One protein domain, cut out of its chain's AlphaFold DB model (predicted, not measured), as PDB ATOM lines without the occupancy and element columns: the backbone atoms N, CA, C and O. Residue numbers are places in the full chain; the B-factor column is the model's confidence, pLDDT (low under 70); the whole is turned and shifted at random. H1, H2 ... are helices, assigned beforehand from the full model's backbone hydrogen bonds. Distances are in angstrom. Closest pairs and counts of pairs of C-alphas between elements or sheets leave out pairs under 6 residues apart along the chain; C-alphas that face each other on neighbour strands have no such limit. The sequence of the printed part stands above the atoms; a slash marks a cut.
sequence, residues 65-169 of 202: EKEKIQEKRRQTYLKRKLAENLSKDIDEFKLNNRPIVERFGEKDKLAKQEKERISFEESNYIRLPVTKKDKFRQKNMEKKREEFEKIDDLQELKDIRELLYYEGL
ATOM      1  N   GLU A  65      53.153 121.127 134.105       85.19
ATOM      2  CA  GLU A  65      53.801 119.836 133.845       85.19
ATOM      3  C   GLU A  65      55.325 119.956 133.804       85.19
ATOM      4  O   GLU A  65      56.026 119.132 134.398       85.19
ATOM      5  N   LYS A  66      55.848 121.003 133.157       86.50
ATOM      6  CA  LYS A  66      57.289 121.282 133.121       86.50
ATOM      7  C   LYS A  66      57.846 121.556 134.514       86.50
ATOM      8  O   LYS A  66      58.900 121.012 134.841       86.50
ATOM      9  N   GLU A  67      57.140 122.326 135.337       87.44
ATOM     10  CA  GLU A  67      57.512 122.590 136.734       87.44
ATOM     11  C   GLU A  67      57.577 121.292 137.546       87.44
ATOM     12  O   GLU A  67      58.622 120.978 138.113       87.44
ATOM     13  N   LYS A  68      56.537 120.449 137.487       89.25
ATOM     14  CA  LYS A  68      56.529 119.136 138.163       89.25
ATOM     15  C   LYS A  68      57.684 118.235 137.729       89.25
ATOM     16  O   LYS A  68      58.249 117.497 138.537       89.25
ATOM     17  N   ILE A  69      58.036 118.248 136.443       92.25
ATOM     18  CA  ILE A  69      59.181 117.483 135.932       92.25
ATOM     19  C   ILE A  69      60.494 118.040 136.496       92.25
ATOM     20  O   ILE A  69      61.365 117.260 136.889       92.25
ATOM     21  N   GLN A  70      60.650 119.363 136.550       90.62
ATOM     22  CA  GLN A  70      61.838 120.000 137.121       90.62
ATOM     23  C   GLN A  70      61.980 119.711 138.617       90.62
ATOM     24  O   GLN A  70      63.070 119.339 139.051       90.62
ATOM     25  N   GLU A  71      60.893 119.781 139.383       90.69
ATOM     26  CA  GLU A  71      60.873 119.445 140.810       90.69
ATOM     27  C   GLU A  71      61.312 117.999 141.053       90.69
ATOM     28  O   GLU A  71      62.223 117.749 141.841       90.69
ATOM     29  N   LYS A  72      60.754 117.035 140.309       91.94
ATOM     30  CA  LYS A  72      61.153 115.619 140.415       91.94
ATOM     31  C   LYS A  72      62.631 115.406 140.085       91.94
ATOM     32  O   LYS A  72      63.321 114.634 140.757       91.94
ATOM     33  N   ARG A  73      63.150 116.092 139.062       93.06
ATOM     34  CA  ARG A  73      64.580 116.047 138.707       93.06
ATOM     35  C   ARG A  73      65.451 116.632 139.815       93.06
ATOM     36  O   ARG A  73      66.479 116.052 140.153       93.06
ATOM     37  N   ARG A  74      65.033 117.747 140.415       92.69
ATOM     38  CA  ARG A  74      65.750 118.377 141.527       92.69
ATOM     39  C   ARG A  74      65.751 117.484 142.767       92.69
ATOM     40  O   ARG A  74      66.808 117.254 143.346       92.69
ATOM     41  N   GLN A  75      64.604 116.908 143.115       93.19
ATOM     42  CA  GLN A  75      64.460 115.991 144.244       93.19
ATOM     43  C   GLN A  75      65.346 114.748 144.084       93.19
ATOM     44  O   GLN A  75      66.077 114.381 145.002       93.19
ATOM     45  N   THR A  76      65.318 114.103 142.915       93.31
ATOM     46  CA  THR A  76      66.152 112.918 142.640       93.31
ATOM     47  C   THR A  76      67.644 113.243 142.669       93.31
ATOM     48  O   THR A  76      68.424 112.466 143.220       93.31
ATOM     49  N   TYR A  77      68.040 114.408 142.152       94.12
ATOM     50  CA  TYR A  77      69.410 114.903 142.258       94.12
ATOM     51  C   TYR A  77      69.851 115.084 143.719       94.12
ATOM     52  O   TYR A  77      70.905 114.573 144.095       94.12
ATOM     53  N   LEU A  78      69.037 115.745 144.551       92.69
ATOM     54  CA  LEU A  78      69.339 115.950 145.973       92.69
ATOM     55  C   LEU A  78      69.480 114.618 146.720       92.69
ATOM     56  O   LEU A  78      70.460 114.423 147.436       92.69
ATOM     57  N   LYS A  79      68.562 113.666 146.494       92.19
ATOM     58  CA  LYS A  79      68.648 112.315 147.083       92.19
ATOM     59  C   LYS A  79      69.942 111.611 146.699       92.19
ATOM     60  O   LYS A  79      70.617 111.064 147.564       92.19
ATOM     61  N   ARG A  80      70.299 111.642 145.411       92.62
ATOM     62  CA  ARG A  80      71.531 111.023 144.915       92.62
ATOM     63  C   ARG A  80      72.768 111.671 145.532       92.62
ATOM     64  O   ARG A  80      73.646 110.949 145.983       92.62
ATOM     65  N   LYS A  81      72.818 113.003 145.574       90.56
ATOM     66  CA  LYS A  81      73.941 113.751 146.147       90.56
ATOM     67  C   LYS A  81      74.153 113.394 147.623       90.56
ATOM     68  O   LYS A  81      75.268 113.071 148.015       90.56
ATOM     69  N   LEU A  82      73.084 113.394 148.421       89.19
ATOM     70  CA  LEU A  82      73.155 113.050 149.845       89.19
ATOM     71  C   LEU A  82      73.528 111.577 150.069       89.19
ATOM     72  O   LEU A  82      74.335 111.277 150.943       89.19
ATOM     73  N   ALA A  83      72.994 110.660 149.258       89.06
ATOM     74  CA  ALA A  83      73.351 109.244 149.329       89.06
ATOM     75  C   ALA A  83      74.817 108.991 148.948       89.06
ATOM     76  O   ALA A  83      75.474 108.154 149.562       89.06
ATOM     77  N   GLU A  84      75.344 109.715 147.958       88.12
ATOM     78  CA  GLU A  84      76.752 109.640 147.567       88.12
ATOM     79  C   GLU A  84      77.665 110.149 148.688       88.12
ATOM     80  O   GLU A  84      78.657 109.497 149.002       88.12
ATOM     81  N   ASN A  85      77.306 111.263 149.330       83.94
ATOM     82  CA  ASN A  85      78.036 111.796 150.481       83.94
ATOM     83  C   ASN A  85      78.051 110.798 151.650       83.94
ATOM     84  O   ASN A  85      79.119 110.474 152.159       83.94
ATOM     85  N   LEU A  86      76.897 110.213 151.989       83.94
ATOM     86  CA  LEU A  86      76.809 109.171 153.015       83.94
ATOM     87  C   LEU A  86      77.643 107.931 152.652       83.94
ATOM     88  O   LEU A  86      78.309 107.353 153.505       83.94
ATOM     89  N   SER A  87      77.609 107.512 151.384       84.81
ATOM     90  CA  SER A  87      78.375 106.350 150.916       84.81
ATOM     91  C   SER A  87      79.879 106.603 151.015       84.81
ATOM     92  O   SER A  87      80.603 105.728 151.477       84.81
ATOM     93  N   LYS A  88      80.336 107.815 150.670       80.38
ATOM     94  CA  LYS A  88      81.731 108.237 150.865       80.38
ATOM     95  C   LYS A  88      82.135 108.165 152.334       80.38
ATOM     96  O   LYS A  88      83.170 107.582 152.628       80.38
ATOM     97  N   ASP A  89      81.299 108.655 153.248       75.56
ATOM     98  CA  ASP A  89      81.590 108.587 154.686       75.56
ATOM     99  C   ASP A  89      81.687 107.134 155.190       75.56
ATOM    100  O   ASP A  89      82.552 106.799 156.002       75.56
ATOM    101  N   ILE A  90      80.822 106.244 154.688       79.50
ATOM    102  CA  ILE A  90      80.838 104.812 155.026       79.50
ATOM    103  C   ILE A  90      82.091 104.122 154.469       79.50
ATOM    104  O   ILE A  90      82.702 103.300 155.158       79.50
ATOM    105  N   ASP A  91      82.471 104.419 153.230       77.25
ATOM    106  CA  ASP A  91      83.637 103.809 152.592       77.25
ATOM    107  C   ASP A  91      84.946 104.317 153.213       77.25
ATOM    108  O   ASP A  91      85.856 103.519 153.455       77.25
ATOM    109  N   GLU A  92      85.017 105.599 153.586       66.06
ATOM    110  CA  GLU A  92      86.118 106.164 154.379       66.06
ATOM    111  C   GLU A  92      86.273 105.446 155.729       66.06
ATOM    112  O   GLU A  92      87.394 105.111 156.129       66.06
ATOM    113  N   PHE A  93      85.158 105.151 156.407       63.38
ATOM    114  CA  PHE A  93      85.169 104.413 157.670       63.38
ATOM    115  C   PHE A  93      85.754 103.002 157.503       63.38
ATOM    116  O   PHE A  93      86.614 102.588 158.286       63.38
ATOM    117  N   LYS A  94      85.336 102.277 156.456       67.75
ATOM    118  CA  LYS A  94      85.795 100.905 156.174       67.75
ATOM    119  C   LYS A  94      87.271 100.830 155.794       67.75
ATOM    120  O   LYS A  94      87.946  99.888 156.196       67.75
ATOM    121  N   LEU A  95      87.767 101.787 155.008       64.62
ATOM    122  CA  LEU A  95      89.151 101.771 154.525       64.62
ATOM    123  C   LEU A  95      90.164 102.107 155.617       64.62
ATOM    124  O   LEU A  95      91.287 101.606 155.585       64.62
ATOM    125  N   ASN A  96      89.789 102.962 156.568       58.41
ATOM    126  CA  ASN A  96      90.762 103.550 157.478       58.41
ATOM    127  C   ASN A  96      90.605 103.147 158.948       58.41
ATOM    128  O   ASN A  96      91.519 103.458 159.713       58.41
ATOM    129  N   ASN A  97      89.505 102.503 159.382       55.06
ATOM    130  CA  ASN A  97      89.166 102.366 160.815       55.06
ATOM    131  C   ASN A  97      89.358 103.703 161.575       55.06
ATOM    132  O   ASN A  97      89.726 103.733 162.750       55.06
ATOM    133  N   ARG A  98      89.178 104.831 160.873       51.03
ATOM    134  CA  ARG A  98      89.381 106.184 161.392       51.03
ATOM    135  C   ARG A  98      88.020 106.834 161.623       51.03
ATOM    136  O   ARG A  98      87.103 106.606 160.836       51.03
ATOM    137  N   PRO A  99      87.870 107.638 162.687       49.16
ATOM    138  CA  PRO A  99      86.638 108.374 162.926       49.16
ATOM    139  C   PRO A  99      86.332 109.333 161.763       49.16
ATOM    140  O   PRO A  99      87.237 109.927 161.180       49.16
ATOM    141  N   ILE A 100      85.035 109.445 161.465       49.25
ATOM    142  CA  ILE A 100      84.372 110.163 160.362       49.25
ATOM    143  C   ILE A 100      84.770 111.643 160.359       49.25
ATOM    144  O   ILE A 100      84.086 112.457 160.972       49.25
ATOM    145  N   VAL A 101      85.902 112.017 159.759       52.22
ATOM    146  CA  VAL A 101      86.246 113.443 159.648       52.22
ATOM    147  C   VAL A 101      87.209 113.805 158.500       52.22
ATOM    148  O   VAL A 101      87.769 114.900 158.517       52.22
ATOM    149  N   GLU A 102      87.495 112.961 157.501       52.69
ATOM    150  CA  GLU A 102      88.657 113.197 156.609       52.69
ATOM    151  C   GLU A 102      88.362 113.271 155.097       52.69
ATOM    152  O   GLU A 102      89.116 112.737 154.297       52.69
ATOM    153  N   ARG A 103      87.393 114.095 154.674       52.88
ATOM    154  CA  ARG A 103      87.089 114.349 153.244       52.88
ATOM    155  C   ARG A 103      88.128 115.153 152.411       52.88
ATOM    156  O   ARG A 103      87.805 115.605 151.315       52.88
ATOM    157  N   PHE A 104      89.375 115.378 152.856       55.44
ATOM    158  CA  PHE A 104      90.320 116.285 152.151       55.44
ATOM    159  C   PHE A 104      91.677 115.657 151.790       55.44
ATOM    160  O   PHE A 104      92.433 115.252 152.664       55.44
ATOM    161  N   GLY A 105      92.068 115.708 150.509       53.69
ATOM    162  CA  GLY A 105      93.331 115.143 149.993       53.69
ATOM    163  C   GLY A 105      94.637 115.780 150.509       53.69
ATOM    164  O   GLY A 105      95.707 115.185 150.383       53.69
ATOM    165  N   GLU A 106      94.593 116.964 151.134       54.41
ATOM    166  CA  GLU A 106      95.746 117.498 151.882       54.41
ATOM    167  C   GLU A 106      95.940 116.788 153.234       54.41
ATOM    168  O   GLU A 106      97.078 116.679 153.704       54.41
ATOM    169  N   LYS A 107      94.861 116.245 153.821       57.06
ATOM    170  CA  LYS A 107      94.909 115.418 155.038       57.06
ATOM    171  C   LYS A 107      95.642 114.110 154.762       57.06
ATOM    172  O   LYS A 107      96.447 113.703 155.587       57.06
ATOM    173  N   ASP A 108      95.487 113.535 153.572       64.19
ATOM    174  CA  ASP A 108      96.209 112.327 153.162       64.19
ATOM    175  C   ASP A 108      97.729 112.497 153.228       64.19
ATOM    176  O   ASP A 108      98.435 111.603 153.683       64.19
ATOM    177  N   LYS A 109      98.257 113.655 152.813       70.19
ATOM    178  CA  LYS A 109      99.705 113.906 152.837       70.19
ATOM    179  C   LYS A 109     100.231 114.086 154.259       70.19
ATOM    180  O   LYS A 109     101.257 113.505 154.594       70.19
ATOM    181  N   LEU A 110      99.535 114.860 155.093       72.94
ATOM    182  CA  LEU A 110      99.936 115.081 156.489       72.94
ATOM    183  C   LEU A 110      99.763 113.824 157.341       72.94
ATOM    184  O   LEU A 110     100.667 113.463 158.083       72.94
ATOM    185  N   ALA A 111      98.649 113.112 157.184       76.00
ATOM    186  CA  ALA A 111      98.409 111.854 157.873       76.00
ATOM    187  C   ALA A 111      99.405 110.770 157.450       76.00
ATOM    188  O   ALA A 111      99.826 109.982 158.293       76.00
ATOM    189  N   LYS A 112      99.799 110.720 156.168       81.94
ATOM    190  CA  LYS A 112     100.887 109.842 155.708       81.94
ATOM    191  C   LYS A 112     102.210 110.222 156.362       81.94
ATOM    192  O   LYS A 112     102.852 109.345 156.918       81.94
ATOM    193  N   GLN A 113     102.555 111.509 156.403       83.56
ATOM    194  CA  GLN A 113     103.770 111.984 157.080       83.56
ATOM    195  C   GLN A 113     103.772 111.667 158.581       83.56
ATOM    196  O   GLN A 113     104.798 111.265 159.120       83.56
ATOM    197  N   GLU A 114     102.637 111.810 159.270       84.12
ATOM    198  CA  GLU A 114     102.514 111.431 160.681       84.12
ATOM    199  C   GLU A 114     102.629 109.918 160.877       84.12
ATOM    200  O   GLU A 114     103.347 109.488 161.776       84.12
ATOM    201  N   LYS A 115     101.989 109.105 160.024       87.44
ATOM    202  CA  LYS A 115     102.133 107.639 160.053       87.44
ATOM    203  C   LYS A 115     103.582 107.212 159.818       87.44
ATOM    204  O   LYS A 115     104.095 106.393 160.569       87.44
ATOM    205  N   GLU A 116     104.240 107.777 158.808       89.88
ATOM    206  CA  GLU A 116     105.649 107.514 158.500       89.88
ATOM    207  C   GLU A 116     106.538 107.893 159.683       89.88
ATOM    208  O   GLU A 116     107.367 107.096 160.122       89.88
ATOM    209  N   ARG A 117     106.309 109.071 160.268       90.44
ATOM    210  CA  ARG A 117     107.036 109.517 161.452       90.44
ATOM    211  C   ARG A 117     106.847 108.562 162.630       90.44
ATOM    212  O   ARG A 117     107.839 108.169 163.230       90.44
ATOM    213  N   ILE A 118     105.612 108.175 162.945       91.31
ATOM    214  CA  ILE A 118     105.317 107.222 164.026       91.31
ATOM    215  C   ILE A 118     106.022 105.891 163.757       91.31
ATOM    216  O   ILE A 118     106.731 105.399 164.626       91.31
ATOM    217  N   SER A 119     105.930 105.366 162.532       94.81
ATOM    218  CA  SER A 119     106.595 104.112 162.164       94.81
ATOM    219  C   SER A 119     108.122 104.182 162.302       94.81
ATOM    220  O   SER A 119     108.766 103.217 162.717       94.81
ATOM    221  N   PHE A 120     108.722 105.343 162.017       97.19
ATOM    222  CA  PHE A 120     110.149 105.579 162.213       97.19
ATOM    223  C   PHE A 120     110.522 105.653 163.700       97.19
ATOM    224  O   PHE A 120     111.533 105.080 164.111       97.19
ATOM    225  N   GLU A 121     109.723 106.355 164.509       96.56
ATOM    226  CA  GLU A 121     109.954 106.477 165.952       96.56
ATOM    227  C   GLU A 121     109.800 105.119 166.661       96.56
ATOM    228  O   GLU A 121     110.589 104.804 167.550       96.56
ATOM    229  N   GLU A 122     108.839 104.293 166.238       95.50
ATOM    230  CA  GLU A 122     108.606 102.942 166.766       95.50
ATOM    231  C   GLU A 122     109.702 101.952 166.358       95.50
ATOM    232  O   GLU A 122     110.155 101.170 167.188       95.50
ATOM    233  N   SER A 123     110.159 102.002 165.104       97.19
ATOM    234  CA  SER A 123     111.208 101.096 164.609       97.19
ATOM    235  C   SER A 123     112.584 101.383 165.208       97.19
ATOM    236  O   SER A 123     113.353 100.452 165.439       97.19
ATOM    237  N   ASN A 124     112.897 102.652 165.479       96.31
ATOM    238  CA  ASN A 124     114.202 103.058 166.010       96.31
ATOM    239  C   ASN A 124     114.185 103.373 167.511       96.31
ATOM    240  O   ASN A 124     115.232 103.683 168.072       96.31
ATOM    241  N   TYR A 125     113.018 103.325 168.159       95.44
ATOM    242  CA  TYR A 125     112.814 103.669 169.573       95.44
ATOM    243  C   TYR A 125     113.332 105.067 169.968       95.44
ATOM    244  O   TYR A 125     113.714 105.305 171.116       95.44
ATOM    245  N   ILE A 126     113.335 106.021 169.030       96.25
ATOM    246  CA  ILE A 126     113.806 107.401 169.231       96.25
ATOM    247  C   ILE A 126     112.707 108.369 168.805       96.25
ATOM    248  O   ILE A 126     112.129 108.223 167.733       96.25
ATOM    249  N   ARG A 127     112.461 109.415 169.606       94.19
ATOM    250  CA  ARG A 127     111.541 110.499 169.230       94.19
ATOM    251  C   ARG A 127     112.215 111.556 168.369       94.19
ATOM    252  O   ARG A 127     113.274 112.071 168.726       94.19
ATOM    253  N   LEU A 128     111.533 111.970 167.303       93.06
ATOM    254  CA  LEU A 128     111.971 113.088 166.476       93.06
ATOM    255  C   LEU A 128     111.559 114.433 167.111       93.06
ATOM    256  O   LEU A 128     110.441 114.568 167.624       93.06
ATOM    257  N   PRO A 129     112.430 115.458 167.095       92.88
ATOM    258  CA  PRO A 129     112.095 116.775 167.625       92.88
ATOM    259  C   PRO A 129     111.089 117.502 166.721       92.88
ATOM    260  O   PRO A 129     111.218 117.511 165.501       92.88
ATOM    261  N   VAL A 130     110.102 118.170 167.327       91.25
ATOM    262  CA  VAL A 130     109.093 118.963 166.599       91.25
ATOM    263  C   VAL A 130     109.480 120.433 166.610       91.25
ATOM    264  O   VAL A 130     109.553 121.050 167.679       91.25
ATOM    265  N   THR A 131     109.679 121.029 165.434       92.88
ATOM    266  CA  THR A 131     110.061 122.441 165.346       92.88
ATOM    267  C   THR A 131     108.858 123.369 165.547       92.88
ATOM    268  O   THR A 131     107.696 122.998 165.365       92.88
ATOM    269  N   LYS A 132     109.119 124.636 165.901       93.69
ATOM    270  CA  LYS A 132     108.061 125.663 165.993       93.69
ATOM    271  C   LYS A 132     107.342 125.872 164.653       93.69
ATOM    272  O   LYS A 132     106.148 126.159 164.651       93.69
ATOM    273  N   LYS A 133     108.059 125.718 163.530       90.56
ATOM    274  CA  LYS A 133     107.491 125.832 162.180       90.56
ATOM    275  C   LYS A 133     106.488 124.712 161.909       90.56
ATOM    276  O   LYS A 133     105.406 124.998 161.404       90.56
ATOM    277  N   ASP A 134     106.799 123.487 162.326       86.06
ATOM    278  CA  ASP A 134     105.902 122.337 162.155       86.06
ATOM    279  C   ASP A 134     104.616 122.523 162.957       86.06
ATOM    280  O   ASP A 134     103.525 122.412 162.404       86.06
ATOM    281  N   LYS A 135     104.735 122.941 164.226       89.06
ATOM    282  CA  LYS A 135     103.568 123.245 165.074       89.06
ATOM    283  C   LYS A 135     102.688 124.339 164.474       89.06
ATOM    284  O   LYS A 135     101.465 124.250 164.522       89.06
ATOM    285  N   PHE A 136     103.296 125.385 163.912       90.75
ATOM    286  CA  PHE A 136     102.552 126.461 163.260       90.75
ATOM    287  C   PHE A 136     101.825 125.971 162.004       90.75
ATOM    288  O   PHE A 136     100.661 126.313 161.792       90.75
ATOM    289  N   ARG A 137     102.485 125.138 161.192       84.94
ATOM    290  CA  ARG A 137     101.887 124.541 159.996       84.94
ATOM    291  C   ARG A 137     100.700 123.654 160.360       84.94
ATOM    292  O   ARG A 137      99.629 123.851 159.801       84.94
ATOM    293  N   GLN A 138     100.871 122.754 161.328       84.25
ATOM    294  CA  GLN A 138      99.825 121.844 161.802       84.25
ATOM    295  C   GLN A 138      98.605 122.630 162.303       84.25
ATOM    296  O   GLN A 138      97.499 122.442 161.803       84.25
ATOM    297  N   LYS A 139      98.831 123.642 163.152       87.56
ATOM    298  CA  LYS A 139      97.769 124.509 163.678       87.56
ATOM    299  C   LYS A 139      97.013 125.283 162.591       87.56
ATOM    300  O   LYS A 139      95.806 125.477 162.693       87.56
ATOM    301  N   ASN A 140      97.700 125.768 161.557       84.69
ATOM    302  CA  ASN A 140      97.032 126.470 160.458       84.69
ATOM    303  C   ASN A 140      96.190 125.528 159.595       84.69
ATOM    304  O   ASN A 140      95.136 125.932 159.109       84.69
ATOM    305  N   MET A 141      96.639 124.288 159.410       79.56
ATOM    306  CA  MET A 141      95.880 123.279 158.673       79.56
ATOM    307  C   MET A 141      94.644 122.835 159.463       79.56
ATOM    308  O   MET A 141      93.567 122.723 158.884       79.56
ATOM    309  N   GLU A 142      94.760 122.681 160.785       79.62
ATOM    310  CA  GLU A 142      93.623 122.419 161.682       79.62
ATOM    311  C   GLU A 142      92.574 123.538 161.639       79.62
ATOM    312  O   GLU A 142      91.385 123.265 161.522       79.62
ATOM    313  N   LYS A 143      92.994 124.810 161.652       80.56
ATOM    314  CA  LYS A 143      92.056 125.938 161.525       80.56
ATOM    315  C   LYS A 143      91.304 125.930 160.197       80.56
ATOM    316  O   LYS A 143      90.086 126.061 160.186       80.56
ATOM    317  N   LYS A 144      92.021 125.738 159.084       74.88
ATOM    318  CA  LYS A 144      91.395 125.627 157.760       74.88
ATOM    319  C   LYS A 144      90.404 124.467 157.720       74.88
ATOM    320  O   LYS A 144      89.319 124.613 157.174       74.88
ATOM    321  N   ARG A 145      90.750 123.334 158.331       67.94
ATOM    322  CA  ARG A 145      89.861 122.176 158.456       67.94
ATOM    323  C   ARG A 145      88.550 122.539 159.155       67.94
ATOM    324  O   ARG A 145      87.495 122.250 158.604       67.94
ATOM    325  N   GLU A 146      88.614 123.182 160.318       69.50
ATOM    326  CA  GLU A 146      87.407 123.598 161.043       69.50
ATOM    327  C   GLU A 146      86.552 124.589 160.244       69.50
ATOM    328  O   GLU A 146      85.335 124.619 160.403       69.50
ATOM    329  N   GLU A 147      87.172 125.433 159.419       69.38
ATOM    330  CA  GLU A 147      86.461 126.364 158.540       69.38
ATOM    331  C   GLU A 147      85.754 125.633 157.391       69.38
ATOM    332  O   GLU A 147      84.590 125.920 157.124       69.38
ATOM    333  N   PHE A 148      86.411 124.664 156.751       66.19
ATOM    334  CA  PHE A 148      85.832 123.908 155.636       66.19
ATOM    335  C   PHE A 148      84.750 122.912 156.071       66.19
ATOM    336  O   PHE A 148      83.716 122.841 155.413       66.19
ATOM    337  N   GLU A 149      84.934 122.205 157.190       65.75
ATOM    338  CA  GLU A 149      83.919 121.280 157.727       65.75
ATOM    339  C   GLU A 149      82.607 122.022 158.028       65.75
ATOM    340  O   GLU A 149      81.531 121.570 157.653       65.75
ATOM    341  N   LYS A 150      82.692 123.246 158.567       64.00
ATOM    342  CA  LYS A 150      81.508 124.091 158.788       64.00
ATOM    343  C   LYS A 150      80.799 124.480 157.489       64.00
ATOM    344  O   LYS A 150      79.586 124.660 157.505       64.00
ATOM    345  N   ILE A 151      81.524 124.671 156.388       61.38
ATOM    346  CA  ILE A 151      80.932 125.083 155.105       61.38
ATOM    347  C   ILE A 151      80.206 123.907 154.447       61.38
ATOM    348  O   ILE A 151      79.071 124.080 153.996       61.38
ATOM    349  N   ASP A 152      80.820 122.722 154.442       66.00
ATOM    350  CA  ASP A 152      80.205 121.512 153.888       66.00
ATOM    351  C   ASP A 152      78.959 121.101 154.692       66.00
ATOM    352  O   ASP A 152      77.902 120.879 154.094       66.00
ATOM    353  N   ASP A 153      79.022 121.138 156.030       70.88
ATOM    354  CA  ASP A 153      77.876 120.847 156.905       70.88
ATOM    355  C   ASP A 153      76.691 121.789 156.629       70.88
ATOM    356  O   ASP A 153      75.534 121.368 156.556       70.88
ATOM    357  N   LEU A 154      76.956 123.086 156.436       77.00
ATOM    358  CA  LEU A 154      75.915 124.072 156.130       77.00
ATOM    359  C   LEU A 154      75.272 123.833 154.761       77.00
ATOM    360  O   LEU A 154      74.070 124.073 154.590       77.00
ATOM    361  N   GLN A 155      76.052 123.379 153.782       80.88
ATOM    362  CA  GLN A 155      75.557 123.132 152.436       80.88
ATOM    363  C   GLN A 155      74.746 121.834 152.357       80.88
ATOM    364  O   GLN A 155      73.673 121.831 151.753       80.88
ATOM    365  N   GLU A 156      75.185 120.772 153.034       82.38
ATOM    366  CA  GLU A 156      74.405 119.538 153.177       82.38
ATOM    367  C   GLU A 156      73.096 119.778 153.941       82.38
ATOM    368  O   GLU A 156      72.035 119.333 153.504       82.38
ATOM    369  N   LEU A 157      73.124 120.565 155.024       83.56
ATOM    370  CA  LEU A 157      71.914 120.954 155.760       83.56
ATOM    371  C   LEU A 157      70.915 121.718 154.886       83.56
ATOM    372  O   LEU A 157      69.701 121.519 155.002       83.56
ATOM    373  N   LYS A 158      71.407 122.598 154.005       86.69
ATOM    374  CA  LYS A 158      70.562 123.321 153.051       86.69
ATOM    375  C   LYS A 158      69.910 122.362 152.054       86.69
ATOM    376  O   LYS A 158      68.705 122.466 151.833       86.69
ATOM    377  N   ASP A 159      70.680 121.424 151.512       88.62
ATOM    378  CA  ASP A 159      70.200 120.418 150.560       88.62
ATOM    379  C   ASP A 159      69.166 119.471 151.204       88.62
ATOM    380  O   ASP A 159      68.142 119.162 150.592       88.62
ATOM    381  N   ILE A 160      69.372 119.073 152.466       87.31
ATOM    382  CA  ILE A 160      68.410 118.281 153.252       87.31
ATOM    383  C   ILE A 160      67.116 119.070 153.477       87.31
ATOM    384  O   ILE A 160      66.023 118.536 153.289       87.31
ATOM    385  N   ARG A 161      67.209 120.351 153.858       86.56
ATOM    386  CA  ARG A 161      66.027 121.207 154.047       86.56
ATOM    387  C   ARG A 161      65.237 121.366 152.746       86.56
ATOM    388  O   ARG A 161      64.009 121.304 152.780       86.56
ATOM    389  N   GLU A 162      65.923 121.566 151.623       88.50
ATOM    390  CA  GLU A 162      65.302 121.650 150.296       88.50
ATOM    391  C   GLU A 162      64.591 120.332 149.938       88.50
ATOM    392  O   GLU A 162      63.447 120.340 149.483       88.50
ATOM    393  N   LEU A 163      65.211 119.186 150.232       90.06
ATOM    394  CA  LEU A 163      64.602 117.875 150.017       90.06
ATOM    395  C   LEU A 163      63.337 117.665 150.865       90.06
ATOM    396  O   LEU A 163      62.315 117.218 150.342       90.06
ATOM    397  N   LEU A 164      63.384 118.020 152.151       87.19
ATOM    398  CA  LEU A 164      62.239 117.920 153.064       87.19
ATOM    399  C   LEU A 164      61.063 118.793 152.618       87.19
ATOM    400  O   LEU A 164      59.909 118.443 152.871       87.19
ATOM    401  N   TYR A 165      61.341 119.920 151.961       87.12
ATOM    402  CA  TYR A 165      60.311 120.758 151.356       87.12
ATOM    403  C   TYR A 165      59.610 120.033 150.201       87.12
ATOM    404  O   TYR A 165      58.383 119.961 150.195       87.12
ATOM    405  N   TYR A 166      60.366 119.412 149.290       86.56
ATOM    406  CA  TYR A 166      59.794 118.625 148.189       86.56
ATOM    407  C   TYR A 166      59.021 117.383 148.655       86.56
ATOM    408  O   TYR A 166      58.069 116.971 147.999       86.56
ATOM    409  N   GLU A 167      59.402 116.782 149.783       84.69
ATOM    410  CA  GLU A 167      58.664 115.662 150.385       84.69
ATOM    411  C   GLU A 167      57.425 116.104 151.181       84.69
ATOM    412  O   GLU A 167      56.689 115.261 151.691       84.69
ATOM    413  N   GLY A 168      57.182 117.415 151.303       80.56
ATOM    414  CA  GLY A 168      56.077 117.970 152.088       80.56
ATOM    415  C   GLY A 168      56.267 117.848 153.603       80.56
ATOM    416  O   GLY A 168      55.391 118.238 154.368       80.56
ATOM    417  N   LEU A 169      57.420 117.355 154.063       75.12
ATOM    418  CA  LEU A 169      57.719 117.142 155.479       75.12
ATOM    419  C   LEU A 169      58.112 118.437 156.204       75.12
ATOM    420  O   LEU A 169      57.935 118.538 157.418       75.12
TER     421      LEU A 169
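Overview. This is residues 65 to 169 of the 202 residues of an uncharacterized protein of Ichthyophthirius multifiliis (strain G5) (UniProt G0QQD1). One long helix, H3, runs most of the length of a narrow, open rod, and two helices, H1 and then H2, follow one another along its side in nearly the same direction, running back against it. H1 and H3 meet near the beginning of H1 and the end of H3 and spread from there as a narrow V, while H2 lies across a gap from the first half of H3. The 105 printed residues include three named helices, in the order H1, H2, H3, and no named strand; the class is all helix. The whole is extended, with a radius of gyration of the C-alphas of 20.4 A and spans of 70 by 27 by 21 A.

Arrangement. H3, residues 132 to 166, touches H1, residues 65 to 96, closest at the C-alphas of Gln 75 and Leu 163, 6.1 A apart. H1 touches H3 with residues 71 to 82 alone, and H3 touches H1 with residues 156 to 166 alone. They run opposite ways at a steep tilt of 36 degrees, only just past shallow. H2, residues 105 to 124, touches no helix but is near H3, with 7 pairs of C-alphas within 10 A. H1 and H2 are apart. Every O i to N i+4 pair is within hydrogen-bond range in H1 and H3, and 15 of 16 are in H2.

Along the chain. H3 is 51.9 A long and ends at C-alpha 166, (59.794, 118.625, 148.189). H1 begins at C-alpha 65, (53.801, 119.836, 133.845), and is 46.8 A long. H2, 29.0 A long, begins at C-alpha 105, (93.331, 115.143, 149.993).

Size, cuts and confidence. The C-alphas farthest apart, of Glu 65 and Tyr 125, are 70.9 A apart. Residues 65 to 70 and 129 to 137 stand free. Both links are short, and the printed part has no cut. The mean pLDDT of the printed part is 80.7; residues 92 to 108 and 145 to 152 are under 70.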